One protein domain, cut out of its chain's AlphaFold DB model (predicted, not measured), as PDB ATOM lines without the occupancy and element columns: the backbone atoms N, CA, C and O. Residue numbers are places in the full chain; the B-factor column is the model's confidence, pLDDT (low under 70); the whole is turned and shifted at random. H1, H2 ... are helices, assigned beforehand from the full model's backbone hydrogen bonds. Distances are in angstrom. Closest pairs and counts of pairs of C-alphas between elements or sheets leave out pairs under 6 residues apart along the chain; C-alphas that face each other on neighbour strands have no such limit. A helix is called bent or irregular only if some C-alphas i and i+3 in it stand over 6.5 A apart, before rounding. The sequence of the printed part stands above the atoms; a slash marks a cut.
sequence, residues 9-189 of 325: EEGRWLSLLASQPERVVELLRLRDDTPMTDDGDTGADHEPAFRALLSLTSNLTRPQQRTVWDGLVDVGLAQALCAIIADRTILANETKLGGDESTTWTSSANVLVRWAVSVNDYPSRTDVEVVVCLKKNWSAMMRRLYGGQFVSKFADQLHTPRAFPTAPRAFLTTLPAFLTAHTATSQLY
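AT A GLANCE: This is residues 9 to 189 of the 325 residues of an uncharacterized protein of Peniophora sp. CBMAI 1063 (UniProt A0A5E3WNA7). Three helices, H10, H7 and H3, make a row with H7 in the middle, each running the same way as the next; H1 packs on H3 at the far side of it from H7, and H2 packs on H3 and H1. H5 packs on H7, the bent helix H8 packs on H5, and H4 bridges from H2 to the first arm of H8, while H9 touches no helix and lies farthest from the middle. The printed part has 181 residues with ten named helices, H1 to H10 in order along the chain, and no named strand: the class is all helix, and the helix packing is mostly crossed. The whole is compact, with a radius of gyration of the C-alphas of 16.3 A, and spans 44 by 43 by 27 A.

HOW THE PARTS SIT: H10, residues 166 to 188, is the longest helix and touches H7, residues 103 to 118, at a steep tilt of 40 degrees; their closest C-alphas, of Ala 167 and Asn 110, are 5.9 A apart. H7 touches H3, residues 43 to 57, at a shallow tilt of 16 degrees, the same way, with the C-alphas of Val 111 and Leu 54 closest at 5.6 A. H3 is the hub, touching five helices. H1, residues 9 to 19, touches it at a steep tilt of 67 degrees, with the C-alphas of Leu 14 and Ala 52 closest at 5.2 A. H2, residues 21 to 27, forms a helical hairpin with H3, which touches it with residues 43 to 49 alone; the closest C-alphas, of Leu 27 and His 46, are 7.1 A apart. H6, residues 92 to 97, only just touches H3, with 3 pairs of C-alphas within 8 A, the closest those of Glu 94 and Gly 43 at 6.6 A. H4, residues 63 to 74, touches H2 with residues 71 to 72 alone, the C-alphas of Leu 72 and Pro 21 being closest at 5.3 A. H5, residues 77 to 86, touches H7 at a steep tilt of 48 degrees, opposite ways, with the C-alphas of Ile 85 and Trp 105 closest at 5.0 A. H8, residues 125 to 146, was assigned as one helix by its hydrogen bonds but is bent, C-alphas 136 and 139 being 7.7 A apart; its arms H8a and H8b stand at a steep tilt of 66 degrees. H8a touches H4, with the C-alphas of Thr 126 and Asp 70 closest at 5.9 A. H5 touches both arms, with closest C-alphas of Ala 78 and Val 130 at 5.4 A and of Ala 86 and Met 141 at 4.0 A. H9, residues 150 to 158, is close to but not clearly touching H8b, the closest C-alphas, of Val 151 and Leu 145, being 7.6 A apart. H3 and H10 are apart. In H2, H4, H5, H7, H8a and H8b every O i to N i+4 pair is within hydrogen-bond range, against 6 of 7 in H1, 9 of 11 in H3, 3 of 5 in H9, 17 of 19 in H10 and 0 of 2 in H6, where 3 of 3 O i to N i+3 pairs are.

IN THESE COORDINATES: H10 is 32.6 A long, from C-alpha 166 at (16.858, -33.044, -27.403) to C-alpha 188 at (10.280, -46.553, 1.479). H7 measures 22.6 A and H3 22.0 A. H3 is only just irregular, with C-alphas 44 and 47 6.9 A apart; H9 is irregular, with C-alphas 153 and 156 7.6 A apart. H8a holds residues 125 to 136, 16.6 A, and H8b residues 139 to 146. H4 measures 16.5 A, and H1 15.2 A from C-alpha 9 at (32.338, -14.134, -19.245).

THE WHOLE: The C-alphas farthest apart, of Leu 97 and Leu 188, are 49.6 A apart. The printed part has no cut. The link from H2 to H3 is long, residues 28 to 42. The mean pLDDT of the printed part is 81.2; residues 91 to 104, 147 to 172 and 181 to 189 include the 49 under 70.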
ATOM      1  N   GLU A   9      33.631 -14.275 -19.923       86.75
ATOM      2  CA  GLU A   9      32.338 -14.134 -19.245       86.75
ATOM      3  C   GLU A   9      31.917 -15.419 -18.514       86.75
ATOM      4  O   GLU A   9      31.505 -15.352 -17.362       86.75
ATOM      5  N   GLU A  10      32.056 -16.599 -19.132       87.50
ATOM      6  CA  GLU A  10      31.795 -17.883 -18.464       87.50
ATOM      7  C   GLU A  10      32.753 -18.084 -17.276       87.50
ATOM      8  O   GLU A  10      32.329 -18.535 -16.215       87.50
ATOM      9  N   GLY A  11      34.020 -17.672 -17.400       90.81
ATOM     10  CA  GLY A  11      34.988 -17.660 -16.296       90.81
ATOM     11  C   GLY A  11      34.597 -16.719 -15.147       90.81
ATOM     12  O   GLY A  11      34.709 -17.097 -13.976       90.81
ATOM     13  N   ARG A  12      34.073 -15.522 -15.461       94.94
ATOM     14  CA  ARG A  12      33.466 -14.601 -14.480       94.94
ATOM     15  C   ARG A  12      32.282 -15.272 -13.780       94.94
ATOM     16  O   ARG A  12      32.276 -15.352 -12.555       94.94
ATOM     17  N   TRP A  13      31.325 -15.812 -14.531       95.88
ATOM     18  CA  TRP A  13      30.115 -16.416 -13.966       95.88
ATOM     19  C   TRP A  13      30.386 -17.707 -13.177       95.88
ATOM     20  O   TRP A  13      29.793 -17.892 -12.117       95.88
ATOM     21  N   LEU A  14      31.350 -18.541 -13.582       94.69
ATOM     22  CA  LEU A  14      31.838 -19.676 -12.781       94.69
ATOM     23  C   LEU A  14      32.439 -19.235 -11.437       94.69
ATOM     24  O   LEU A  14      32.295 -19.942 -10.439       94.69
ATOM     25  N   SER A  15      33.078 -18.065 -11.401       96.19
ATOM     26  CA  SER A  15      33.628 -17.487 -10.170       96.19
ATOM     27  C   SER A  15      32.522 -16.909  -9.275       96.19
ATOM     28  O   SER A  15      32.548 -17.114  -8.060       96.19
ATOM     29  N   LEU A  16      31.513 -16.252  -9.863       96.75
ATOM     30  CA  LEU A  16      30.343 -15.724  -9.148       96.75
ATOM     31  C   LEU A  16      29.474 -16.841  -8.550       96.75
ATOM     32  O   LEU A  16      29.117 -16.750  -7.381       96.75
ATOM     33  N   LEU A  17      29.235 -17.943  -9.274       96.50
ATOM     34  CA  LEU A  17      28.512 -19.123  -8.763       96.50
ATOM     35  C   LEU A  17      29.063 -19.635  -7.422       96.50
ATOM     36  O   LEU A  17      28.296 -20.116  -6.594       96.50
ATOM     37  N   ALA A  18      30.379 -19.536  -7.212       95.69
ATOM     38  CA  ALA A  18      31.064 -20.025  -6.017       95.69
ATOM     39  C   ALA A  18      31.288 -18.967  -4.917       95.69
ATOM     40  O   ALA A  18      31.733 -19.333  -3.830       95.69
ATOM     41  N   SER A  19      31.036 -17.679  -5.185       97.25
ATOM     42  CA  SER A  19      31.377 -16.568  -4.274       97.25
ATOM     43  C   SER A  19      30.235 -15.591  -3.979       97.25
ATOM     44  O   SER A  19      30.260 -14.942  -2.938       97.25
ATOM     45  N   GLN A  20      29.246 -15.498  -4.871       97.56
ATOM     46  CA  GLN A  20      28.056 -14.646  -4.778       97.56
ATOM     47  C   GLN A  20      26.842 -15.401  -5.371       97.56
ATOM     48  O   GLN A  20      26.289 -14.979  -6.393       97.56
ATOM     49  N   PRO A  21      26.441 -16.561  -4.811       97.19
ATOM     50  CA  PRO A  21      25.348 -17.367  -5.359       97.19
ATOM     51  C   PRO A  21      24.007 -16.612  -5.394       97.19
ATOM     52  O   PRO A  21      23.197 -16.849  -6.292       97.19
ATOM     53  N   GLU A  22      23.790 -15.670  -4.470       97.62
ATOM     54  CA  GLU A  22      22.624 -14.785  -4.416       97.62
ATOM     55  C   GLU A  22      22.494 -13.962  -5.701       97.62
ATOM     56  O   GLU A  22      21.444 -14.005  -6.335       97.62
ATOM     57  N   ARG A  23      23.578 -13.303  -6.132       96.44
ATOM     58  CA  ARG A  23      23.652 -12.469  -7.346       96.44
ATOM     59  C   ARG A  23      23.287 -13.249  -8.608       96.44
ATOM     60  O   ARG A  23      22.553 -12.754  -9.458       96.44
ATOM     61  N   VAL A  24      23.750 -14.498  -8.725       96.50
ATOM     62  CA  VAL A  24      23.388 -15.361  -9.866       96.50
ATOM     63  C   VAL A  24      21.894 -15.696  -9.850       96.50
ATOM     64  O   VAL A  24      21.246 -15.758 -10.894       96.50
ATOM     65  N   VAL A  25      21.325 -15.913  -8.666       96.50
ATOM     66  CA  VAL A  25      19.905 -16.231  -8.502       96.50
ATOM     67  C   VAL A  25      19.013 -14.984  -8.599       96.50
ATOM     68  O   VAL A  25      17.853 -15.116  -8.987       96.50
ATOM     69  N   GLU A  26      19.537 -13.789  -8.327       95.12
ATOM     70  CA  GLU A  26      18.908 -12.497  -8.624       95.12
ATOM     71  C   GLU A  26      18.864 -12.239 -10.135       95.12
ATOM     72  O   GLU A  26      17.781 -11.985 -10.658       95.12
ATOM     73  N   LEU A  27      19.990 -12.425 -10.843       94.62
ATOM     74  CA  LEU A  27      20.049 -12.385 -12.308       94.62
ATOM     75  C   LEU A  27      18.969 -13.296 -12.909       94.62
ATOM     76  O   LEU A  27      18.072 -12.829 -13.599       94.62
ATOM     77  N   LEU A  28      18.956 -14.580 -12.536       93.12
ATOM     78  CA  LEU A  28      17.946 -15.554 -12.981       93.12
ATOM     79  C   LEU A  28      16.489 -15.221 -12.582       93.12
ATOM     80  O   LEU A  28      15.565 -15.935 -12.981       93.12
ATOM     81  N   ARG A  29      16.254 -14.182 -11.775       92.50
ATOM     82  CA  ARG A  29      14.923 -13.681 -11.401       92.50
ATOM     83  C   ARG A  29      14.587 -12.333 -12.058       92.50
ATOM     84  O   ARG A  29      13.481 -11.849 -11.807       92.50
ATOM     85  N   LEU A  30      15.458 -11.757 -12.896       90.00
ATOM     86  CA  LEU A  30      15.166 -10.530 -13.646       90.00
ATOM     87  C   LEU A  30      13.927 -10.695 -14.540       90.00
ATOM     88  O   LEU A  30      13.651 -11.755 -15.114       90.00
ATOM     89  N   ARG A  31      13.167  -9.610 -14.653       84.81
ATOM     90  CA  ARG A  31      11.886  -9.546 -15.360       84.81
ATOM     91  C   ARG A  31      11.856  -8.354 -16.301       84.81
ATOM     92  O   ARG A  31      12.711  -7.476 -16.254       84.81
ATOM     93  N   ASP A  32      10.825  -8.286 -17.133       79.25
ATOM     94  CA  ASP A  32      10.622  -7.136 -18.015       79.25
ATOM     95  C   ASP A  32      10.404  -5.805 -17.261       79.25
ATOM     96  O   ASP A  32      10.682  -4.750 -17.832       79.25
ATOM     97  N   ASP A  33       9.963  -5.838 -15.995       81.81
ATOM     98  CA  ASP A  33       9.863  -4.683 -15.088       81.81
ATOM     99  C   ASP A  33      11.140  -4.405 -14.264       81.81
ATOM    100  O   ASP A  33      11.299  -3.298 -13.750       81.81
ATOM    101  N   THR A  34      12.079  -5.355 -14.190       83.81
ATOM    102  CA  THR A  34      13.388  -5.215 -13.524       83.81
ATOM    103  C   THR A  34      14.528  -5.581 -14.491       83.81
ATOM    104  O   THR A  34      15.004  -6.716 -14.500       83.81
ATOM    105  N   PRO A  35      14.983  -4.647 -15.351       84.31
ATOM    106  CA  PRO A  35      15.913  -4.957 -16.445       84.31
ATOM    107  C   PRO A  35      17.382  -5.160 -16.021       84.31
ATOM    108  O   PRO A  35      18.206  -5.509 -16.870       84.31
ATOM    109  N   MET A  36      17.718  -4.914 -14.750       91.81
ATOM    110  CA  MET A  36      19.077  -4.959 -14.198       91.81
ATOM    111  C   MET A  36      19.042  -5.371 -12.714       91.81
ATOM    112  O   MET A  36      18.062  -5.058 -12.035       91.81
ATOM    113  N   THR A  37      20.087  -6.046 -12.221       92.94
ATOM    114  CA  THR A  37      20.313  -6.316 -10.784       92.94
ATOM    115  C   THR A  37      20.824  -5.070 -10.050       92.94
ATOM    116  O   THR A  37      21.342  -4.143 -10.685       92.94
ATOM    117  N   ASP A  38      20.770  -5.063  -8.712       91.75
ATOM    118  CA  ASP A  38      21.448  -4.033  -7.891       91.75
ATOM    119  C   ASP A  38      22.970  -3.994  -8.169       91.75
ATOM    120  O   ASP A  38      23.632  -2.965  -8.028       91.75
ATOM    121  N   ASP A  39      23.510  -5.129  -8.616       92.88
ATOM    122  CA  ASP A  39      24.918  -5.395  -8.912       92.88
ATOM    123  C   ASP A  39      25.333  -5.053 -10.367       92.88
ATOM    124  O   ASP A  39      26.481  -5.284 -10.768       92.88
ATOM    125  N   GLY A  40      24.406  -4.511 -11.170       93.25
ATOM    126  CA  GLY A  40      24.644  -4.030 -12.537       93.25
ATOM    127  C   GLY A  40      24.587  -5.083 -13.654       93.25
ATOM    128  O   GLY A  40      24.896  -4.755 -14.799       93.25
ATOM    129  N   ASP A  41      24.203  -6.325 -13.354       93.38
ATOM    130  CA  ASP A  41      24.030  -7.388 -14.356       93.38
ATOM    131  C   ASP A  41      22.685  -7.254 -15.067       93.38
ATOM    132  O   ASP A  41      21.710  -6.765 -14.497       93.38
ATOM    133  N   THR A  42      22.612  -7.697 -16.319       91.31
ATOM    134  CA  THR A  42      21.508  -7.351 -17.225       91.31
ATOM    135  C   THR A  42      20.866  -8.572 -17.875       91.31
ATOM    136  O   THR A  42      21.347  -9.698 -17.773       91.31
ATOM    137  N   GLY A  43      19.814  -8.331 -18.666       85.19
ATOM    138  CA  GLY A  43      19.272  -9.319 -19.601       85.19
ATOM    139  C   GLY A  43      20.329 -10.062 -20.440       85.19
ATOM    140  O   GLY A  43      20.135 -11.242 -20.701       85.19
ATOM    141  N   ALA A  44      21.456  -9.434 -20.798       85.88
ATOM    142  CA  ALA A  44      22.505 -10.060 -21.611       85.88
ATOM    143  C   ALA A  44      23.378 -11.087 -20.853       85.88
ATOM    144  O   ALA A  44      24.027 -11.922 -21.484       85.88
ATOM    145  N   ASP A  45      23.396 -11.055 -19.517       90.62
ATOM    146  CA  ASP A  45      24.247 -11.924 -18.696       90.62
ATOM    147  C   ASP A  45      23.673 -13.346 -18.506       90.62
ATOM    148  O   ASP A  45      24.392 -14.249 -18.069       90.62
ATOM    149  N   HIS A  46      22.407 -13.589 -18.869       89.50
ATOM    150  CA  HIS A  46      21.743 -14.887 -18.687       89.50
ATOM    151  C   HIS A  46      22.431 -16.027 -19.422       89.50
ATOM    152  O   HIS A  46      22.685 -17.073 -18.833       89.50
ATOM    153  N   GLU A  47      22.736 -15.846 -20.702       88.81
ATOM    154  CA  GLU A  47      23.377 -16.866 -21.532       88.81
ATOM    155  C   GLU A  47      24.755 -17.307 -20.978       88.81
ATOM    156  O   GLU A  47      24.935 -18.508 -20.746       88.81
ATOM    157  N   PRO A  48      25.728 -16.418 -20.671       91.00
ATOM    158  CA  PRO A  48      26.982 -16.851 -20.051       91.00
ATOM    159  C   PRO A  48      26.802 -17.401 -18.620       91.00
ATOM    160  O   PRO A  48      27.509 -18.345 -18.255       91.00
ATOM    161  N   ALA A  49      25.827 -16.916 -17.838       94.00
ATOM    162  CA  ALA A  49      25.480 -17.513 -16.543       94.00
ATOM    163  C   ALA A  49      24.895 -18.936 -16.687       94.00
ATOM    164  O   ALA A  49      25.255 -19.843 -15.930       94.00
ATOM    165  N   PHE A  50      24.059 -19.183 -17.700       93.88
ATOM    166  CA  PHE A  50      23.543 -20.512 -18.025       93.88
ATOM    167  C   PHE A  50      24.644 -21.454 -18.512       93.88
ATOM    168  O   PHE A  50      24.649 -22.611 -18.094       93.88
ATOM    169  N   ARG A  51      25.614 -20.992 -19.317       92.62
ATOM    170  CA  ARG A  51      26.801 -21.805 -19.659       92.62
ATOM    171  C   ARG A  51      27.567 -22.220 -18.407       92.62
ATOM    172  O   ARG A  51      27.844 -23.407 -18.241       92.62
ATOM    173  N   ALA A  52      27.818 -21.284 -17.490       95.31
ATOM    174  CA  ALA A  52      28.482 -21.570 -16.221       95.31
ATOM    175  C   ALA A  52      27.697 -22.599 -15.374       95.31
ATOM    176  O   ALA A  52      28.281 -23.564 -14.880       95.31
ATOM    177  N   LEU A  53      26.364 -22.485 -15.288       96.00
ATOM    178  CA  LEU A  53      25.489 -23.464 -14.618       96.00
ATOM    179  C   LEU A  53      25.454 -24.836 -15.314       96.00
ATOM    180  O   LEU A  53      25.385 -25.875 -14.654       96.00
ATOM    181  N   LEU A  54      25.521 -24.873 -16.645       94.06
ATOM    182  CA  LEU A  54      25.603 -26.107 -17.430       94.06
ATOM    183  C   LEU A  54      26.971 -26.794 -17.269       94.06
ATOM    184  O   LEU A  54      27.040 -28.026 -17.233       94.06
ATOM    185  N   SER A  55      28.039 -26.010 -17.121       94.50
ATOM    186  CA  SER A  55      29.406 -26.464 -16.839       94.50
ATOM    187  C   SER A  55      29.536 -27.011 -15.405       94.50
ATOM    188  O   SER A  55      30.035 -28.125 -15.209       94.50
ATOM    189  N   LEU A  56      28.956 -26.309 -14.420       95.50
ATOM    190  CA  LEU A  56      28.786 -26.755 -13.031       95.50
ATOM    191  C   LEU A  56      28.006 -28.079 -12.954       95.50
ATOM    192  O   LEU A  56      28.501 -29.059 -12.396       95.50
ATOM    193  N   THR A  57      26.807 -28.140 -13.552       94.50
ATOM    194  CA  THR A  57      25.943 -29.336 -13.482       94.50
ATOM    195  C   THR A  57      26.565 -30.571 -14.133       94.50
ATOM    196  O   THR A  57      26.406 -31.678 -13.619       94.50
ATOM    197  N   SER A  58      27.356 -30.405 -15.198       91.81
ATOM    198  CA  SER A  58      28.150 -31.494 -15.791       91.81
ATOM    199  C   SER A  58      29.280 -32.024 -14.894       91.81
ATOM    200  O   SER A  58      29.809 -33.099 -15.173       91.81
ATOM    201  N   ASN A  59      29.659 -31.318 -13.823       91.81
ATOM    202  CA  ASN A  59      30.771 -31.684 -12.938       91.81
ATOM    203  C   ASN A  59      30.353 -31.985 -11.481       91.81
ATOM    204  O   ASN A  59      31.228 -32.148 -10.630       91.81
ATOM    205  N   LEU A  60      29.055 -32.146 -11.185       92.31
ATOM    206  CA  LEU A  60      28.522 -32.425  -9.831       92.31
ATOM    207  C   LEU A  60      28.992 -33.743  -9.192       92.31
ATOM    208  O   LEU A  60      28.783 -33.966  -8.002       92.31
ATOM    209  N   THR A  61      29.664 -34.610  -9.951       88.56
ATOM    210  CA  THR A  61      30.389 -35.773  -9.415       88.56
ATOM    211  C   THR A  61      31.624 -35.384  -8.592       88.56
ATOM    212  O   THR A  61      32.149 -36.218  -7.855       88.56
ATOM    213  N   ARG A  62      32.099 -34.131  -8.690       91.50
ATOM    214  CA  ARG A  62      33.215 -33.587  -7.903       91.50
ATOM    215  C   ARG A  62      32.686 -32.918  -6.622       91.50
ATOM    216  O   ARG A  62      31.892 -31.986  -6.741       91.50
ATOM    217  N   PRO A  63      33.174 -33.271  -5.415       91.56
ATOM    218  CA  PRO A  63      32.675 -32.700  -4.156       91.56
ATOM    219  C   PRO A  63      32.689 -31.165  -4.087       91.56
ATOM    220  O   PRO A  63      31.725 -30.572  -3.630       91.56
ATOM    221  N   GLN A  64      33.730 -30.511  -4.616       93.88
ATOM    222  CA  GLN A  64      33.822 -29.041  -4.658       93.88
ATOM    223  C   GLN A  64      32.676 -28.399  -5.458       93.88
ATOM    224  O   GLN A  64      32.100 -27.402  -5.039       93.88
ATOM    225  N   GLN A  65      32.329 -28.989  -6.605       94.50
ATOM    226  CA  GLN A  65      31.239 -28.516  -7.464       94.50
ATOM    227  C   GLN A  65      29.876 -28.813  -6.829       94.50
ATOM    228  O   GLN A  65      28.944 -28.025  -6.962       94.50
ATOM    229  N   ARG A  66      29.777 -29.914  -6.071       94.56
ATOM    230  CA  ARG A  66      28.598 -30.224  -5.262       94.56
ATOM    231  C   ARG A  66      28.347 -29.158  -4.189       94.56
ATOM    232  O   ARG A  66      27.226 -28.680  -4.105       94.56
ATOM    233  N   THR A  67      29.373 -28.710  -3.460       96.06
ATOM    234  CA  THR A  67      29.238 -27.625  -2.465       96.06
ATOM    235  C   THR A  67      28.745 -26.312  -3.084       96.06
ATOM    236  O   THR A  67      27.875 -25.665  -2.512       96.06
ATOM    237  N   VAL A  68      29.248 -25.944  -4.270       97.31
ATOM    238  CA  VAL A  68      28.782 -24.755  -5.014       97.31
ATOM    239  C   VAL A  68      27.303 -24.889  -5.395       97.31
ATOM    240  O   VAL A  68      26.513 -23.983  -5.146       97.31
ATOM    241  N   TRP A  69      26.902 -26.041  -5.941       97.19
ATOM    242  CA  TRP A  69      25.501 -26.329  -6.259       97.19
ATOM    243  C   TRP A  69      24.588 -26.315  -5.031       97.19
ATOM    244  O   TRP A  69      23.486 -25.777  -5.097       97.19
ATOM    245  N   ASP A  70      25.037 -26.882  -3.914       96.94
ATOM    246  CA  ASP A  70      24.242 -26.952  -2.694       96.94
ATOM    247  C   ASP A  70      23.964 -25.542  -2.134       96.94
ATOM    248  O   ASP A  70      22.811 -25.232  -1.838       96.94
ATOM    249  N   GLY A  71      24.969 -24.653  -2.122       97.69
ATOM    250  CA  GLY A  71      24.792 -23.241  -1.752       97.69
ATOM    251  C   GLY A  71      23.858 -22.471  -2.697       97.69
ATOM    252  O   GLY A  71      23.013 -21.702  -2.242       97.69
ATOM    253  N   LEU A  72      23.935 -22.728  -4.007       97.94
ATOM    254  CA  LEU A  72      23.005 -22.156  -4.990       97.94
ATOM    255  C   LEU A  72      21.557 -22.628  -4.769       97.94
ATOM    256  O   LEU A  72      20.618 -21.850  -4.947       97.94
ATOM    257  N   VAL A  73      21.349 -23.889  -4.373       97.75
ATOM    258  CA  VAL A  73      20.015 -24.390  -4.009       97.75
ATOM    259  C   VAL A  73      19.506 -23.719  -2.730       97.75
ATOM    260  O   VAL A  73      18.353 -23.294  -2.729       97.75
ATOM    261  N   ASP A  74      20.348 -23.545  -1.705       97.50
ATOM    262  CA  ASP A  74      19.984 -22.878  -0.442       97.50
ATOM    263  C   ASP A  74      19.525 -21.410  -0.632       97.50
ATOM    264  O   ASP A  74      18.567 -20.986   0.015       97.50
ATOM    265  N   VAL A  75      20.111 -20.643  -1.567       97.69
ATOM    266  CA  VAL A  75      19.631 -19.276  -1.922       97.69
ATOM    267  C   VAL A  75      18.439 -19.273  -2.906       97.69
ATOM    268  O   VAL A  75      17.845 -18.235  -3.231       97.69
ATOM    269  N   GLY A  76      18.037 -20.454  -3.377       97.50
ATOM    270  CA  GLY A  76      16.820 -20.674  -4.148       97.50
ATOM    271  C   GLY A  76      16.985 -20.669  -5.672       97.50
ATOM    272  O   GLY A  76      16.097 -20.174  -6.381       97.50
ATOM    273  N   LEU A  77      18.087 -21.227  -6.192       97.75
ATOM    274  CA  LEU A  77      18.277 -21.507  -7.625       97.75
ATOM    275  C   LEU A  77      17.157 -22.398  -8.184       97.75
ATOM    276  O   LEU A  77      16.656 -22.146  -9.278       97.75
ATOM    277  N   ALA A  78      16.726 -23.420  -7.437       97.06
ATOM    278  CA  ALA A  78      15.691 -24.354  -7.889       97.06
ATOM    279  C   ALA A  78      14.362 -23.637  -8.198       97.06
ATOM    280  O   ALA A  78      13.682 -23.952  -9.175       97.06
ATOM    281  N   GLN A  79      14.028 -22.637  -7.382       97.12
ATOM    282  CA  GLN A  79      12.862 -21.772  -7.484       97.12
ATOM    283  C   GLN A  79      12.977 -20.860  -8.712       97.12
ATOM    284  O   GLN A  79      11.999 -20.735  -9.446       97.12
ATOM    285  N   ALA A  80      14.161 -20.293  -8.978       96.31
ATOM    286  CA  ALA A  80      14.417 -19.493 -10.177       96.31
ATOM    287  C   ALA A  80      14.294 -20.338 -11.461       96.31
ATOM    288  O   ALA A  80      13.473 -20.022 -12.317       96.31
ATOM    289  N   LEU A  81      14.996 -21.473 -11.557       95.62
ATOM    290  CA  LEU A  81      14.931 -22.373 -12.720       95.62
ATOM    291  C   LEU A  81      13.500 -22.868 -12.997       95.62
ATOM    292  O   LEU A  81      13.057 -22.888 -14.145       95.62
ATOM    293  N   CYS A  82      12.743 -23.233 -11.954       95.00
ATOM    294  CA  CYS A  82      11.340 -23.618 -12.113       95.00
ATOM    295  C   CYS A  82      10.453 -22.447 -12.565       95.00
ATOM    296  O   CYS A  82       9.524 -22.668 -13.343       95.00
ATOM    297  N   ALA A  83      10.723 -21.219 -12.110       93.62
ATOM    298  CA  ALA A  83       9.991 -20.027 -12.530       93.62
ATOM    299  C   ALA A  83      10.275 -19.672 -14.000       93.62
ATOM    300  O   ALA A  83       9.327 -19.493 -14.758       93.62
ATOM    301  N   ILE A  84      11.544 -19.684 -14.431       91.81
ATOM    302  CA  ILE A  84      11.951 -19.440 -15.830       91.81
ATOM    303  C   ILE A  84      11.328 -20.464 -16.784       91.81
ATOM    304  O   ILE A  84      11.056 -20.133 -17.934       91.81
ATOM    305  N   ILE A  85      11.054 -21.697 -16.337       90.88
ATOM    306  CA  ILE A  85      10.317 -22.693 -17.135       90.88
ATOM    307  C   ILE A  85       8.799 -22.482 -17.042       90.88
ATOM    308  O   ILE A  85       8.108 -22.646 -18.043       90.88
ATOM    309  N   ALA A  86       8.248 -22.094 -15.891       91.00
ATOM    310  CA  ALA A  86       6.805 -21.908 -15.713       91.00
ATOM    311  C   ALA A  86       6.242 -20.642 -16.388       91.00
ATOM    312  O   ALA A  86       5.141 -20.689 -16.939       91.00
ATOM    313  N   ASP A  87       6.978 -19.532 -16.361       87.31
ATOM    314  CA  ASP A  87       6.496 -18.190 -16.705       87.31
ATOM    315  C   ASP A  87       7.223 -17.621 -17.935       87.31
ATOM    316  O   ASP A  87       8.450 -17.639 -18.014       87.31
ATOM    317  N   ARG A  88       6.455 -17.121 -18.913       78.06
ATOM    318  CA  ARG A  88       6.984 -16.527 -20.155       78.06
ATOM    319  C   ARG A  88       7.480 -15.095 -19.993       78.06
ATOM    320  O   ARG A  88       8.175 -14.626 -20.881       78.06
ATOM    321  N   THR A  89       7.090 -14.400 -18.925       76.56
ATOM    322  CA  THR A  89       7.463 -12.995 -18.689       76.56
ATOM    323  C   THR A  89       8.869 -12.844 -18.114       76.56
ATOM    324  O   THR A  89       9.493 -11.797 -18.264       76.56
ATOM    325  N   ILE A  90       9.394 -13.905 -17.496       71.88
ATOM    326  CA  ILE A  90      10.772 -13.969 -17.015       71.88
ATOM    327  C   ILE A  90      11.671 -14.214 -18.236       71.88
ATOM    328  O   ILE A  90      11.465 -15.173 -18.982       71.88
ATOM    329  N   LEU A  91      12.649 -13.326 -18.432       65.56
ATOM    330  CA  LEU A  91      13.583 -13.269 -19.571       65.56
ATOM    331  C   LEU A  91      12.967 -12.888 -20.939       65.56
ATOM    332  O   LEU A  91      13.622 -13.034 -21.972       65.56
ATOM    333  N   ALA A  92      11.741 -12.347 -20.982       57.66
ATOM    334  CA  ALA A  92      11.084 -11.982 -22.246       57.66
ATOM    335  C   ALA A  92      11.827 -10.887 -23.040       57.66
ATOM    336  O   ALA A  92      11.784 -10.888 -24.274       57.66
ATOM    337  N   ASN A  93      12.558  -9.991 -22.369       51.28
ATOM    338  CA  ASN A  93      13.391  -8.959 -22.994       51.28
ATOM    339  C   ASN A  93      14.414  -9.484 -24.027       51.28
ATOM    340  O   ASN A  93      14.661  -8.774 -25.001       51.28
ATOM    341  N   GLU A  94      14.956 -10.707 -23.908       51.41
ATOM    342  CA  GLU A  94      15.863 -11.261 -24.937       51.41
ATOM    343  C   GLU A  94      15.172 -11.432 -26.302       51.41
ATOM    344  O   GLU A  94      15.775 -11.211 -27.355       51.41
ATOM    345  N   THR A  95      13.875 -11.758 -26.306       50.12
ATOM    346  CA  THR A  95      13.108 -11.989 -27.545       50.12
ATOM    347  C   THR A  95      12.977 -10.721 -28.398       50.12
ATOM    348  O   THR A  95      12.879 -10.792 -29.624       50.12
ATOM    349  N   LYS A  96      13.059  -9.537 -27.772       49.69
ATOM    350  CA  LYS A  96      12.983  -8.225 -28.441       49.69
ATOM    351  C   LYS A  96      14.234  -7.917 -29.276       49.69
ATOM    352  O   LYS A  96      14.166  -7.079 -30.168       49.69
ATOM    353  N   LEU A  97      15.343  -8.620 -29.028       48.12
ATOM    354  CA  LEU A  97      16.580  -8.569 -29.820       48.12
ATOM    355  C   LEU A  97      16.606  -9.596 -30.971       48.12
ATOM    356  O   LEU A  97      17.618  -9.725 -31.654       48.12
ATOM    357  N   GLY A  98      15.503 -10.316 -31.213       46.97
ATOM    358  CA  GLY A  98      15.408 -11.326 -32.275       46.97
ATOM    359  C   GLY A  98      15.912 -12.717 -31.880       46.97
ATOM    360  O   GLY A  98      16.030 -13.582 -32.747       46.97
ATOM    361  N   GLY A  99      16.189 -12.952 -30.591       52.06
ATOM    362  CA  GLY A  99      16.400 -14.297 -30.054       52.06
ATOM    363  C   GLY A  99      15.109 -15.124 -30.086       52.06
ATOM    364  O   GLY A  99      14.024 -14.607 -29.819       52.06
ATOM    365  N   ASP A 100      15.217 -16.412 -30.412       54.38
ATOM    366  CA  ASP A 100      14.071 -17.328 -30.410       54.38
ATOM    367  C   ASP A 100      13.612 -17.652 -28.973       54.38
ATOM    368  O   ASP A 100      14.435 -17.959 -28.112       54.38
ATOM    369  N   GLU A 101      12.294 -17.672 -28.729       55.09
ATOM    370  CA  GLU A 101      11.650 -17.984 -27.429       55.09
ATOM    371  C   GLU A 101      12.075 -19.349 -26.831       55.09
ATOM    372  O   GLU A 101      11.711 -19.680 -25.698       55.09
ATOM    373  N   SER A 102      12.767 -20.196 -27.598       55.03
ATOM    374  CA  SER A 102      13.175 -21.538 -27.193       55.03
ATOM    375  C   SER A 102      14.412 -21.590 -26.287       55.03
ATOM    376  O   SER A 102      14.538 -22.547 -25.521       55.03
ATOM    377  N   THR A 103      15.315 -20.605 -26.322       59.41
ATOM    378  CA  THR A 103      16.660 -20.729 -25.718       59.41
ATOM    379  C   THR A 103      16.647 -20.736 -24.185       59.41
ATOM    380  O   THR A 103      17.103 -21.692 -23.557       59.41
ATOM    381  N   THR A 104      16.079 -19.715 -23.549       69.75
ATOM    382  CA  THR A 104      16.224 -19.461 -22.102       69.75
ATOM    383  C   THR A 104      15.584 -20.519 -21.208       69.75
ATOM    384  O   THR A 104      16.202 -21.005 -20.252       69.75
ATOM    385  N   TRP A 105      14.361 -20.953 -21.526       83.81
ATOM    386  CA  TRP A 105      13.719 -22.019 -20.754       83.81
ATOM    387  C   TRP A 105      14.331 -23.399 -21.044       83.81
ATOM    388  O   TRP A 105      14.336 -24.246 -20.148       83.81
ATOM    389  N   THR A 106      14.895 -23.642 -22.239       84.38
ATOM    390  CA  THR A 106      15.587 -24.915 -22.512       84.38
ATOM    391  C   THR A 106      16.951 -24.994 -21.833       84.38
ATOM    392  O   THR A 106      17.299 -26.069 -21.344       84.38
ATOM    393  N   SER A 107      17.678 -23.884 -21.675       89.00
ATOM    394  CA  SER A 107      18.858 -23.819 -20.800       89.00
ATOM    395  C   SER A 107      18.505 -24.154 -19.347       89.00
ATOM    396  O   SER A 107      19.128 -25.041 -18.761       89.00
ATOM    397  N   SER A 108      17.430 -23.573 -18.798       91.69
ATOM    398  CA  SER A 108      16.928 -23.935 -17.458       91.69
ATOM    399  C   SER A 108      16.544 -25.418 -17.346       91.69
ATOM    400  O   SER A 108      16.889 -26.091 -16.372       91.69
ATOM    401  N   ALA A 109      15.868 -25.957 -18.367       90.44
ATOM    402  CA  ALA A 109      15.495 -27.367 -18.438       90.44
ATOM    403  C   ALA A 109      16.727 -28.292 -18.487       90.44
ATOM    404  O   ALA A 109      16.748 -29.321 -17.814       90.44
ATOM    405  N   ASN A 110      17.771 -27.913 -19.230       89.81
ATOM    406  CA  ASN A 110      19.025 -28.659 -19.332       89.81
ATOM    407  C   ASN A 110      19.792 -28.711 -18.005       89.81
ATOM    408  O   ASN A 110      20.298 -29.776 -17.653       89.81
ATOM    409  N   VAL A 111      19.850 -27.604 -17.254       93.69
ATOM    410  CA  VAL A 111      20.457 -27.560 -15.908       93.69
ATOM    411  C   VAL A 111      19.766 -28.575 -14.987       93.69
ATOM    412  O   VAL A 111      20.433 -29.394 -14.355       93.69
ATOM    413  N   LEU A 112      18.428 -28.606 -14.981       93.69
ATOM    414  CA  LEU A 112      17.642 -29.556 -14.182       93.69
ATOM    415  C   LEU A 112      17.783 -31.013 -14.665       93.69
ATOM    416  O   LEU A 112      17.860 -31.922 -13.842       93.69
ATOM    417  N   VAL A 113      17.870 -31.264 -15.975       89.81
ATOM    418  CA  VAL A 113      18.128 -32.616 -16.505       89.81
ATOM    419  C   VAL A 113      19.527 -33.103 -16.109       89.81
ATOM    420  O   VAL A 113      19.647 -34.212 -15.593       89.81
ATOM    421  N   ARG A 114      20.576 -32.285 -16.282       90.75
ATOM    422  CA  ARG A 114      21.955 -32.636 -15.891       90.75
ATOM    423  C   ARG A 114      22.078 -32.878 -14.389       90.75
ATOM    424  O   ARG A 114      22.678 -33.875 -13.987       90.75
ATOM    425  N   TRP A 115      21.453 -32.033 -13.565       93.12
ATOM    426  CA  TRP A 115      21.356 -32.275 -12.126       93.12
ATOM    427  C   TRP A 115      20.709 -33.640 -11.830       93.12
ATOM    428  O   TRP A 115      21.324 -34.440 -11.126       93.12
ATOM    429  N   ALA A 116      19.552 -33.966 -12.418       91.19
ATOM    430  CA  ALA A 116      18.859 -35.237 -12.169       91.19
ATOM    431  C   ALA A 116      19.687 -36.481 -12.566       91.19
ATOM    432  O   ALA A 116      19.587 -37.522 -11.918       91.19
ATOM    433  N   VAL A 117      20.547 -36.373 -13.589       88.12
ATOM    434  CA  VAL A 117      21.515 -37.421 -13.988       88.12
ATOM    435  C   VAL A 117      22.626 -37.598 -12.937       88.12
ATOM    436  O   VAL A 117      23.139 -38.704 -12.744       88.12
ATOM    437  N   SER A 118      23.006 -36.511 -12.255       88.88
ATOM    438  CA  SER A 118      24.085 -36.486 -11.259       88.88
ATOM    439  C   SER A 118      23.697 -37.043  -9.883       88.88
ATOM    440  O   SER A 118      24.586 -37.428  -9.120       88.88
ATOM    441  N   VAL A 119      22.396 -37.113  -9.565       87.50
ATOM    442  CA  VAL A 119      21.904 -37.587  -8.263       87.50
ATOM    443  C   VAL A 119      22.360 -39.033  -8.011       87.50
ATOM    444  O   VAL A 119      22.335 -39.896  -8.894       87.50
ATOM    445  N   ASN A 120      22.834 -39.291  -6.793       81.88
ATOM    446  CA  ASN A 120      23.316 -40.605  -6.370       81.88
ATOM    447  C   ASN A 120      22.163 -41.500  -5.881       81.88
ATOM    448  O   ASN A 120      21.039 -41.038  -5.709       81.88
ATOM    449  N   ASP A 121      22.440 -42.783  -5.617       76.31
ATOM    450  CA  ASP A 121      21.449 -43.723  -5.056       76.31
ATOM    451  C   ASP A 121      20.821 -43.235  -3.731       76.31
ATOM    452  O   ASP A 121      19.710 -43.643  -3.391       76.31
ATOM    453  N   TYR A 122      21.503 -42.327  -3.023       84.62
ATOM    454  CA  TYR A 122      20.972 -41.566  -1.894       84.62
ATOM    455  C   TYR A 122      20.919 -40.071  -2.262       84.62
ATOM    456  O   TYR A 122      21.980 -39.482  -2.499       84.62
ATOM    457  N   PRO A 123      19.726 -39.448  -2.324       88.19
ATOM    458  CA  PRO A 123      19.590 -38.013  -2.553       88.19
ATOM    459  C   PRO A 123      19.997 -37.223  -1.301       88.19
ATOM    460  O   PRO A 123      19.684 -37.603  -0.172       88.19
ATOM    461  N   SER A 124      20.682 -36.102  -1.507       91.94
ATOM    462  CA  SER A 124      21.020 -35.139  -0.454       91.94
ATOM    463  C   SER A 124      19.828 -34.240  -0.087       91.94
ATOM    464  O   SER A 124      18.806 -34.226  -0.777       91.94
ATOM    465  N   ARG A 125      19.966 -33.426   0.974       95.00
ATOM    466  CA  ARG A 125      18.964 -32.409   1.355       95.00
ATOM    467  C   ARG A 125      18.584 -31.512   0.169       95.00
ATOM    468  O   ARG A 125      17.399 -31.289  -0.068       95.00
ATOM    469  N   THR A 126      19.573 -31.014  -0.567       95.19
ATOM    470  CA  THR A 126      19.369 -30.083  -1.685       95.19
ATOM    471  C   THR A 126      18.763 -30.781  -2.902       95.19
ATOM    472  O   THR A 126      17.932 -30.186  -3.582       95.19
ATOM    473  N   ASP A 127      19.056 -32.069  -3.134       93.56
ATOM    474  CA  ASP A 127      18.345 -32.851  -4.159       93.56
ATOM    475  C   ASP A 127      16.845 -32.970  -3.835       93.56
ATOM    476  O   ASP A 127      15.999 -32.777  -4.709       93.56
ATOM    477  N   VAL A 128      16.502 -33.234  -2.567       93.19
ATOM    478  CA  VAL A 128      15.106 -33.287  -2.102       93.19
ATOM    479  C   VAL A 128      14.422 -31.924  -2.244       93.19
ATOM    480  O   VAL A 128      13.263 -31.866  -2.657       93.19
ATOM    481  N   GLU A 129      15.122 -30.823  -1.968       95.50
ATOM    482  CA  GLU A 129      14.590 -29.467  -2.138       95.50
ATOM    483  C   GLU A 129      14.301 -29.132  -3.614       95.50
ATOM    484  O   GLU A 129      13.206 -28.654  -3.933       95.50
ATOM    485  N   VAL A 130      15.199 -29.493  -4.540       95.19
ATOM    486  CA  VAL A 130      14.950 -29.371  -5.989       95.19
ATOM    487  C   VAL A 130      13.745 -30.227  -6.412       95.19
ATOM    488  O   VAL A 130      12.882 -29.742  -7.146       95.19
ATOM    489  N   VAL A 131      13.603 -31.461  -5.902       92.62
ATOM    490  CA  VAL A 131      12.418 -32.316  -6.141       92.62
ATOM    491  C   VAL A 131      11.124 -31.670  -5.639       92.62
ATOM    492  O   VAL A 131      10.104 -31.724  -6.334       92.62
ATOM    493  N   VAL A 132      11.130 -31.060  -4.451       92.75
ATOM    494  CA  VAL A 132       9.961 -30.355  -3.896       92.75
ATOM    495  C   VAL A 132       9.608 -29.137  -4.751       92.75
ATOM    496  O   VAL A 132       8.431 -28.929  -5.060       92.75
ATOM    497  N   CYS A 133      10.604 -28.377  -5.208       95.31
ATOM    498  CA  CYS A 133      10.387 -27.222  -6.072       95.31
ATOM    499  C   CYS A 133       9.826 -27.610  -7.452       95.31
ATOM    500  O   CYS A 133       8.830 -27.033  -7.901       95.31
ATOM    501  N   LEU A 134      10.390 -28.649  -8.078       92.94
ATOM    502  CA  LEU A 134       9.891 -29.227  -9.329       92.94
ATOM    503  C   LEU A 134       8.429 -29.665  -9.196       92.94
ATOM    504  O   LEU A 134       7.607 -29.305 -10.036       92.94
ATOM    505  N   LYS A 135       8.081 -30.387  -8.121       91.19
ATOM    506  CA  LYS A 135       6.702 -30.824  -7.841       91.19
ATOM    507  C   LYS A 135       5.744 -29.646  -7.660       91.19
ATOM    508  O   LYS A 135       4.665 -29.659  -8.248       91.19
ATOM    509  N   LYS A 136       6.140 -28.621  -6.894       95.00
ATOM    510  CA  LYS A 136       5.331 -27.414  -6.642       95.00
ATOM    511  C   LYS A 136       4.984 -26.672  -7.937       95.00
ATOM    512  O   LYS A 136       3.854 -26.219  -8.093       95.00
ATOM    513  N   ASN A 137       5.936 -26.572  -8.865       94.06
ATOM    514  CA  ASN A 137       5.780 -25.821 -10.115       94.06
ATOM    515  C   ASN A 137       5.340 -26.682 -11.316       94.06
ATOM    516  O   ASN A 137       5.057 -26.137 -12.383       94.06
ATOM    517  N   TRP A 138       5.249 -28.009 -11.159       90.38
ATOM    518  CA  TRP A 138       5.043 -28.966 -12.255       90.38
ATOM    519  C   TRP A 138       3.851 -28.624 -13.154       90.38
ATOM    520  O   TRP A 138       3.975 -28.601 -14.377       90.38
ATOM    521  N   SER A 139       2.700 -28.299 -12.562       89.00
ATOM    522  CA  SER A 139       1.482 -27.972 -13.310       89.00
ATOM    523  C   SER A 139       1.591 -26.669 -14.110       89.00
ATOM    524  O   SER A 139       0.968 -26.559 -15.165       89.00
ATOM    525  N   ALA A 140       2.395 -25.701 -13.659       90.19
ATOM    526  CA  ALA A 140       2.643 -24.450 -14.372       90.19
ATOM    527  C   ALA A 140       3.655 -24.645 -15.512       90.19
ATOM    528  O   ALA A 140       3.366 -24.263 -16.647       90.19
ATOM    529  N   MET A 141       4.773 -25.337 -15.248       90.12
ATOM    530  CA  MET A 141       5.749 -25.726 -16.277       90.12
ATOM    531  C   MET A 141       5.071 -26.511 -17.408       90.12
ATOM    532  O   MET A 141       5.127 -26.111 -18.568       90.12
ATOM    533  N   MET A 142       4.327 -27.571 -17.076       85.50
ATOM    534  CA  MET A 142       3.603 -28.368 -18.072       85.50
ATOM    535  C   MET A 142       2.525 -27.548 -18.801       85.50
ATOM    536  O   MET A 142       2.330 -27.740 -19.999       85.50
ATOM    537  N   ARG A 143       1.871 -26.576 -18.142       86.31
ATOM    538  CA  ARG A 143       0.934 -25.660 -18.816       86.31
ATOM    539  C   ARG A 143       1.633 -24.751 -19.832       86.31
ATOM    540  O   ARG A 143       1.051 -24.520 -20.885       86.31
ATOM    541  N   ARG A 144       2.862 -24.275 -19.599       83.69
ATOM    542  CA  ARG A 144       3.614 -23.534 -20.634       83.69
ATOM    543  C   ARG A 144       4.022 -24.443 -21.792       83.69
ATOM    544  O   ARG A 144       3.842 -24.048 -22.944       83.69
ATOM    545  N   LEU A 145       4.565 -25.620 -21.474       80.00
ATOM    546  CA  LEU A 145       5.144 -26.561 -22.441       80.00
ATOM    547  C   LEU A 145       4.089 -27.209 -23.349       80.00
ATOM    548  O   LEU A 145       4.351 -27.425 -24.527       80.00
ATOM    549  N   TYR A 146       2.886 -27.479 -22.832       77.31
ATOM    550  CA  TYR A 146       1.804 -28.116 -23.595       77.31
ATOM    551  C   TYR A 146       0.635 -27.175 -23.928       77.31
ATOM    552  O   TYR A 146      -0.032 -27.356 -24.944       77.31
ATOM    553  N   GLY A 147       0.362 -26.173 -23.091       65.31
ATOM    554  CA  GLY A 147      -0.912 -25.440 -23.066       65.31
ATOM    555  C   GLY A 147      -1.005 -24.166 -23.909       65.31
ATOM    556  O   GLY A 147      -1.938 -23.394 -23.702       65.31
ATOM    557  N   GLY A 148      -0.081 -23.901 -24.838       54.59
ATOM    558  CA  GLY A 148      -0.218 -22.748 -25.740       54.59
ATOM    559  C   GLY A 148       0.912 -22.586 -26.753       54.59
ATOM    560  O   GLY A 148       2.074 -22.461 -26.376       54.59
ATOM    561  N   GLN A 149       0.563 -22.553 -28.042       52.47
ATOM    562  CA  GLN A 149       1.440 -22.448 -29.222       52.47
ATOM    563  C   GLN A 149       2.565 -23.485 -29.388       52.47
ATOM    564  O   GLN A 149       2.874 -23.818 -30.523       52.47
ATOM    565  N   PHE A 150       3.182 -24.021 -28.334       56.59
ATOM    566  CA  PHE A 150       4.300 -24.957 -28.472       56.59
ATOM    567  C   PHE A 150       3.841 -26.253 -29.154       56.59
ATOM    568  O   PHE A 150       4.360 -26.616 -30.204       56.59
ATOM    569  N   VAL A 151       2.762 -26.876 -28.667       53.75
ATOM    570  CA  VAL A 151       2.176 -28.060 -29.322       53.75
ATOM    571  C   VAL A 151       1.690 -27.755 -30.745       53.75
ATOM    572  O   VAL A 151       1.817 -28.622 -31.594       53.75
ATOM    573  N   SER A 152       1.214 -26.545 -31.069       56.03
ATOM    574  CA  SER A 152       0.789 -26.226 -32.447       56.03
ATOM    575  C   SER A 152       1.937 -25.838 -33.390       56.03
ATOM    576  O   SER A 152       1.812 -26.056 -34.587       56.03
ATOM    577  N   LYS A 153       3.048 -25.282 -32.884       55.94
ATOM    578  CA  LYS A 153       4.284 -25.024 -33.654       55.94
ATOM    579  C   LYS A 153       5.088 -26.315 -33.880       55.94
ATOM    580  O   LYS A 153       5.780 -26.430 -34.885       55.94
ATOM    581  N   PHE A 154       5.000 -27.275 -32.952       55.56
ATOM    582  CA  PHE A 154       5.813 -28.495 -32.945       55.56
ATOM    583  C   PHE A 154       5.027 -29.807 -33.150       55.56
ATOM    584  O   PHE A 154       5.654 -30.859 -33.117       55.56
ATOM    585  N   ALA A 155       3.711 -29.797 -33.411       57.81
ATOM    586  CA  ALA A 155       2.932 -31.015 -33.707       57.81
ATOM    587  C   ALA A 155       3.556 -31.831 -34.852       57.81
ATOM    588  O   ALA A 155       3.915 -32.995 -34.675       57.81
ATOM    589  N   ASP A 156       3.795 -31.183 -35.992       52.81
ATOM    590  CA  ASP A 156       4.396 -31.805 -37.178       52.81
ATOM    591  C   ASP A 156       5.850 -32.268 -36.922       52.81
ATOM    592  O   ASP A 156       6.353 -33.209 -37.543       52.81
ATOM    593  N   GLN A 157       6.523 -31.642 -35.950       52.31
ATOM    594  CA  GLN A 157       7.894 -31.964 -35.543       52.31
ATOM    595  C   GLN A 157       7.976 -33.073 -34.479       52.31
ATOM    596  O   GLN A 157       8.976 -33.782 -34.411       52.31
ATOM    597  N   LEU A 158       6.925 -33.288 -33.681       51.34
ATOM    598  CA  LEU A 158       6.834 -34.394 -32.719       51.34
ATOM    599  C   LEU A 158       6.765 -35.757 -33.425       51.34
ATOM    600  O   LEU A 158       7.288 -36.745 -32.909       51.34
ATOM    601  N   HIS A 159       6.181 -35.804 -34.626       49.28
ATOM    602  CA  HIS A 159       6.135 -37.006 -35.461       49.28
ATOM    603  C   HIS A 159       7.443 -37.285 -36.224       49.28
ATOM    604  O   HIS A 159       7.654 -38.411 -36.673       49.28
ATOM    605  N   THR A 160       8.348 -36.307 -36.350       45.25
ATOM    606  CA  THR A 160       9.650 -36.490 -37.008       45.25
ATOM    607  C   THR A 160      10.770 -36.603 -35.961       45.25
ATOM    608  O   THR A 160      11.197 -35.600 -35.390       45.25
ATOM    609  N   PRO A 161      11.339 -37.803 -35.706       45.72
ATOM    610  CA  PRO A 161      12.226 -38.046 -34.558       45.72
ATOM    611  C   PRO A 161      13.581 -37.310 -34.590       45.72
ATOM    612  O   PRO A 161      14.374 -37.487 -33.667       45.72
ATOM    613  N   ARG A 162      13.841 -36.504 -35.629       46.19
ATOM    614  CA  ARG A 162      15.010 -35.623 -35.793       46.19
ATOM    615  C   ARG A 162      14.736 -34.138 -35.505       46.19
ATOM    616  O   ARG A 162      15.701 -33.401 -35.360       46.19
ATOM    617  N   ALA A 163      13.476 -33.689 -35.479       43.44
ATOM    618  CA  ALA A 163      13.145 -32.259 -35.443       43.44
ATOM    619  C   ALA A 163      12.935 -31.714 -34.021       43.44
ATOM    620  O   ALA A 163      13.354 -30.602 -33.715       43.44
ATOM    621  N   PHE A 164      12.316 -32.498 -33.134       48.22
ATOM    622  CA  PHE A 164      12.045 -32.058 -31.765       48.22
ATOM    623  C   PHE A 164      13.347 -31.947 -30.936       48.22
ATOM    624  O   PHE A 164      14.048 -32.959 -30.805       48.22
ATOM    625  N   PRO A 165      13.685 -30.778 -30.346       57.28
ATOM    626  CA  PRO A 165      14.984 -30.585 -29.704       57.28
ATOM    627  C   PRO A 165      15.224 -31.536 -28.518       57.28
ATOM    628  O   PRO A 165      14.326 -31.829 -27.720       57.28
ATOM    629  N   THR A 166      16.464 -32.013 -28.385       59.62
ATOM    630  CA  THR A 166      16.858 -33.044 -27.403       59.62
ATOM    631  C   THR A 166      16.631 -32.614 -25.956       59.62
ATOM    632  O   THR A 166      16.209 -33.437 -25.147       59.62
ATOM    633  N   ALA A 167      16.840 -31.334 -25.643       56.22
ATOM    634  CA  ALA A 167      16.650 -30.755 -24.314       56.22
ATOM    635  C   ALA A 167      15.185 -30.847 -23.809       56.22
ATOM    636  O   ALA A 167      14.952 -31.538 -22.812       56.22
ATOM    637  N   PRO A 168      14.174 -30.281 -24.509       61.00
ATOM    638  CA  PRO A 168      12.758 -30.562 -24.268       61.00
ATOM    639  C   PRO A 168      12.436 -32.055 -24.156       61.00
ATOM    640  O   PRO A 168      11.726 -32.459 -23.237       61.00
ATOM    641  N   ARG A 169      12.967 -32.896 -25.057       65.75
ATOM    642  CA  ARG A 169      12.678 -34.338 -25.041       65.75
ATOM    643  C   ARG A 169      13.174 -35.005 -23.758       65.75
ATOM    644  O   ARG A 169      12.413 -35.735 -23.135       65.75
ATOM    645  N   ALA A 170      14.412 -34.726 -23.356       65.75
ATOM    646  CA  ALA A 170      15.018 -35.273 -22.147       65.75
ATOM    647  C   ALA A 170      14.356 -34.737 -20.869       65.75
ATOM    648  O   ALA A 170      14.165 -35.500 -19.927       65.75
ATOM    649  N   PHE A 171      13.946 -33.465 -20.837       69.31
ATOM    650  CA  PHE A 171      13.166 -32.909 -19.728       69.31
ATOM    651  C   PHE A 171      11.831 -33.651 -19.564       69.31
ATOM    652  O   PHE A 171      11.485 -34.077 -18.463       69.31
ATOM    653  N   LEU A 172      11.116 -33.869 -20.672       69.50
ATOM    654  CA  LEU A 172       9.787 -34.482 -20.687       69.50
ATOM    655  C   LEU A 172       9.780 -36.007 -20.488       69.50
ATOM    656  O   LEU A 172       8.752 -36.540 -20.080       69.50
ATOM    657  N   THR A 173      10.885 -36.721 -20.727       71.38
ATOM    658  CA  THR A 173      10.983 -38.167 -20.438       71.38
ATOM    659  C   THR A 173      11.705 -38.471 -19.125       71.38
ATOM    660  O   THR A 173      11.239 -39.308 -18.350       71.38
ATOM    661  N   THR A 174      12.822 -37.795 -18.841       70.44
ATOM    662  CA  THR A 174      13.696 -38.130 -17.707       70.44
ATOM    663  C   THR A 174      13.152 -37.604 -16.383       70.44
ATOM    664  O   THR A 174      13.144 -38.353 -15.406       70.44
ATOM    665  N   LEU A 175      12.653 -36.360 -16.315       73.31
ATOM    666  CA  LEU A 175      12.177 -35.806 -15.038       73.31
ATOM    667  C   LEU A 175      10.905 -36.483 -14.504       73.31
ATOM    668  O   LEU A 175      10.894 -36.777 -13.312       73.31
ATOM    669  N   PRO A 176       9.866 -36.821 -15.298       73.00
ATOM    670  CA  PRO A 176       8.721 -37.572 -14.775       73.00
ATOM    671  C   PRO A 176       9.119 -38.945 -14.225       73.00
ATOM    672  O   PRO A 176       8.661 -39.334 -13.149       73.00
ATOM    673  N   ALA A 177      10.013 -39.658 -14.920       71.69
ATOM    674  CA  ALA A 177      10.534 -40.944 -14.465       71.69
ATOM    675  C   ALA A 177      11.336 -40.798 -13.159       71.69
ATOM    676  O   ALA A 177      11.090 -41.531 -12.200       71.69
ATOM    677  N   PHE A 178      12.232 -39.807 -13.089       73.00
ATOM    678  CA  PHE A 178      13.022 -39.491 -11.898       73.00
ATOM    679  C   PHE A 178      12.141 -39.086 -10.706       73.00
ATOM    680  O   PHE A 178      12.261 -39.669  -9.632       73.00
ATOM    681  N   LEU A 179      11.202 -38.151 -10.891       74.56
ATOM    682  CA  LEU A 179      10.276 -37.698  -9.847       74.56
ATOM    683  C   LEU A 179       9.377 -38.837  -9.348       74.56
ATOM    684  O   LEU A 179       9.093 -38.906  -8.151       74.56
ATOM    685  N   THR A 180       8.955 -39.749 -10.229       72.69
ATOM    686  CA  THR A 180       8.171 -40.937  -9.853       72.69
ATOM    687  C   THR A 180       9.013 -41.912  -9.033       72.69
ATOM    688  O   THR A 180       8.620 -42.273  -7.923       72.69
ATOM    689  N   ALA A 181      10.204 -42.276  -9.523       67.31
ATOM    690  CA  ALA A 181      11.127 -43.172  -8.826       67.31
ATOM    691  C   ALA A 181      11.537 -42.618  -7.452       67.31
ATOM    692  O   ALA A 181      11.447 -43.329  -6.453       67.31
ATOM    693  N   HIS A 182      11.893 -41.332  -7.381       67.50
ATOM    694  CA  HIS A 182      12.239 -40.652  -6.135       67.50
ATOM    695  C   HIS A 182      11.046 -40.570  -5.173       67.50
ATOM    696  O   HIS A 182      11.224 -40.653  -3.963       67.50
ATOM    697  N   THR A 183       9.809 -40.432  -5.662       69.31
ATOM    698  CA  THR A 183       8.629 -40.444  -4.777       69.31
ATOM    699  C   THR A 183       8.398 -41.829  -4.173       69.31
ATOM    700  O   THR A 183       8.134 -41.924  -2.976       69.31
ATOM    701  N   ALA A 184       8.564 -42.892  -4.965       63.34
ATOM    702  CA  ALA A 184       8.473 -44.265  -4.478       63.34
ATOM    703  C   ALA A 184       9.578 -44.588  -3.454       63.34
ATOM    704  O   ALA A 184       9.284 -45.119  -2.384       63.34
ATOM    705  N   THR A 185      10.838 -44.215  -3.716       60.28
ATOM    706  CA  THR A 185      11.927 -44.437  -2.748       60.28
ATOM    707  C   THR A 185      11.780 -43.577  -1.496       60.28
ATOM    708  O   THR A 185      12.024 -44.082  -0.406       60.28
ATOM    709  N   SER A 186      11.317 -42.324  -1.592       58.28
ATOM    710  CA  SER A 186      11.067 -41.484  -0.410       58.28
ATOM    711  C   SER A 186      10.008 -42.063   0.530       58.28
ATOM    712  O   SER A 186      10.134 -41.892   1.737       58.28
ATOM    713  N   GLN A 187       8.995 -42.769   0.016       59.91
ATOM    714  CA  GLN A 187       8.027 -43.470   0.869       59.91
ATOM    715  C   GLN A 187       8.673 -44.663   1.592       59.91
ATOM    716  O   GLN A 187       8.453 -44.837   2.791       59.91
ATOM    717  N   LEU A 188       9.526 -45.430   0.901       49.91
ATOM    718  CA  LEU A 188      10.280 -46.553   1.479       49.91
ATOM    719  C   LEU A 188      11.345 -46.109   2.500       49.91
ATOM    720  O   LEU A 188      11.626 -46.845   3.441       49.91
ATOM    721  N   TYR A 189      11.904 -44.906   2.342       50.53
ATOM    722  CA  TYR A 189      12.853 -44.281   3.274       50.53
ATOM    723  C   TYR A 189      12.188 -43.354   4.307       50.53
ATOM    724  O   TYR A 189      12.862 -42.519   4.912       50.53
TER     725      TYR A 189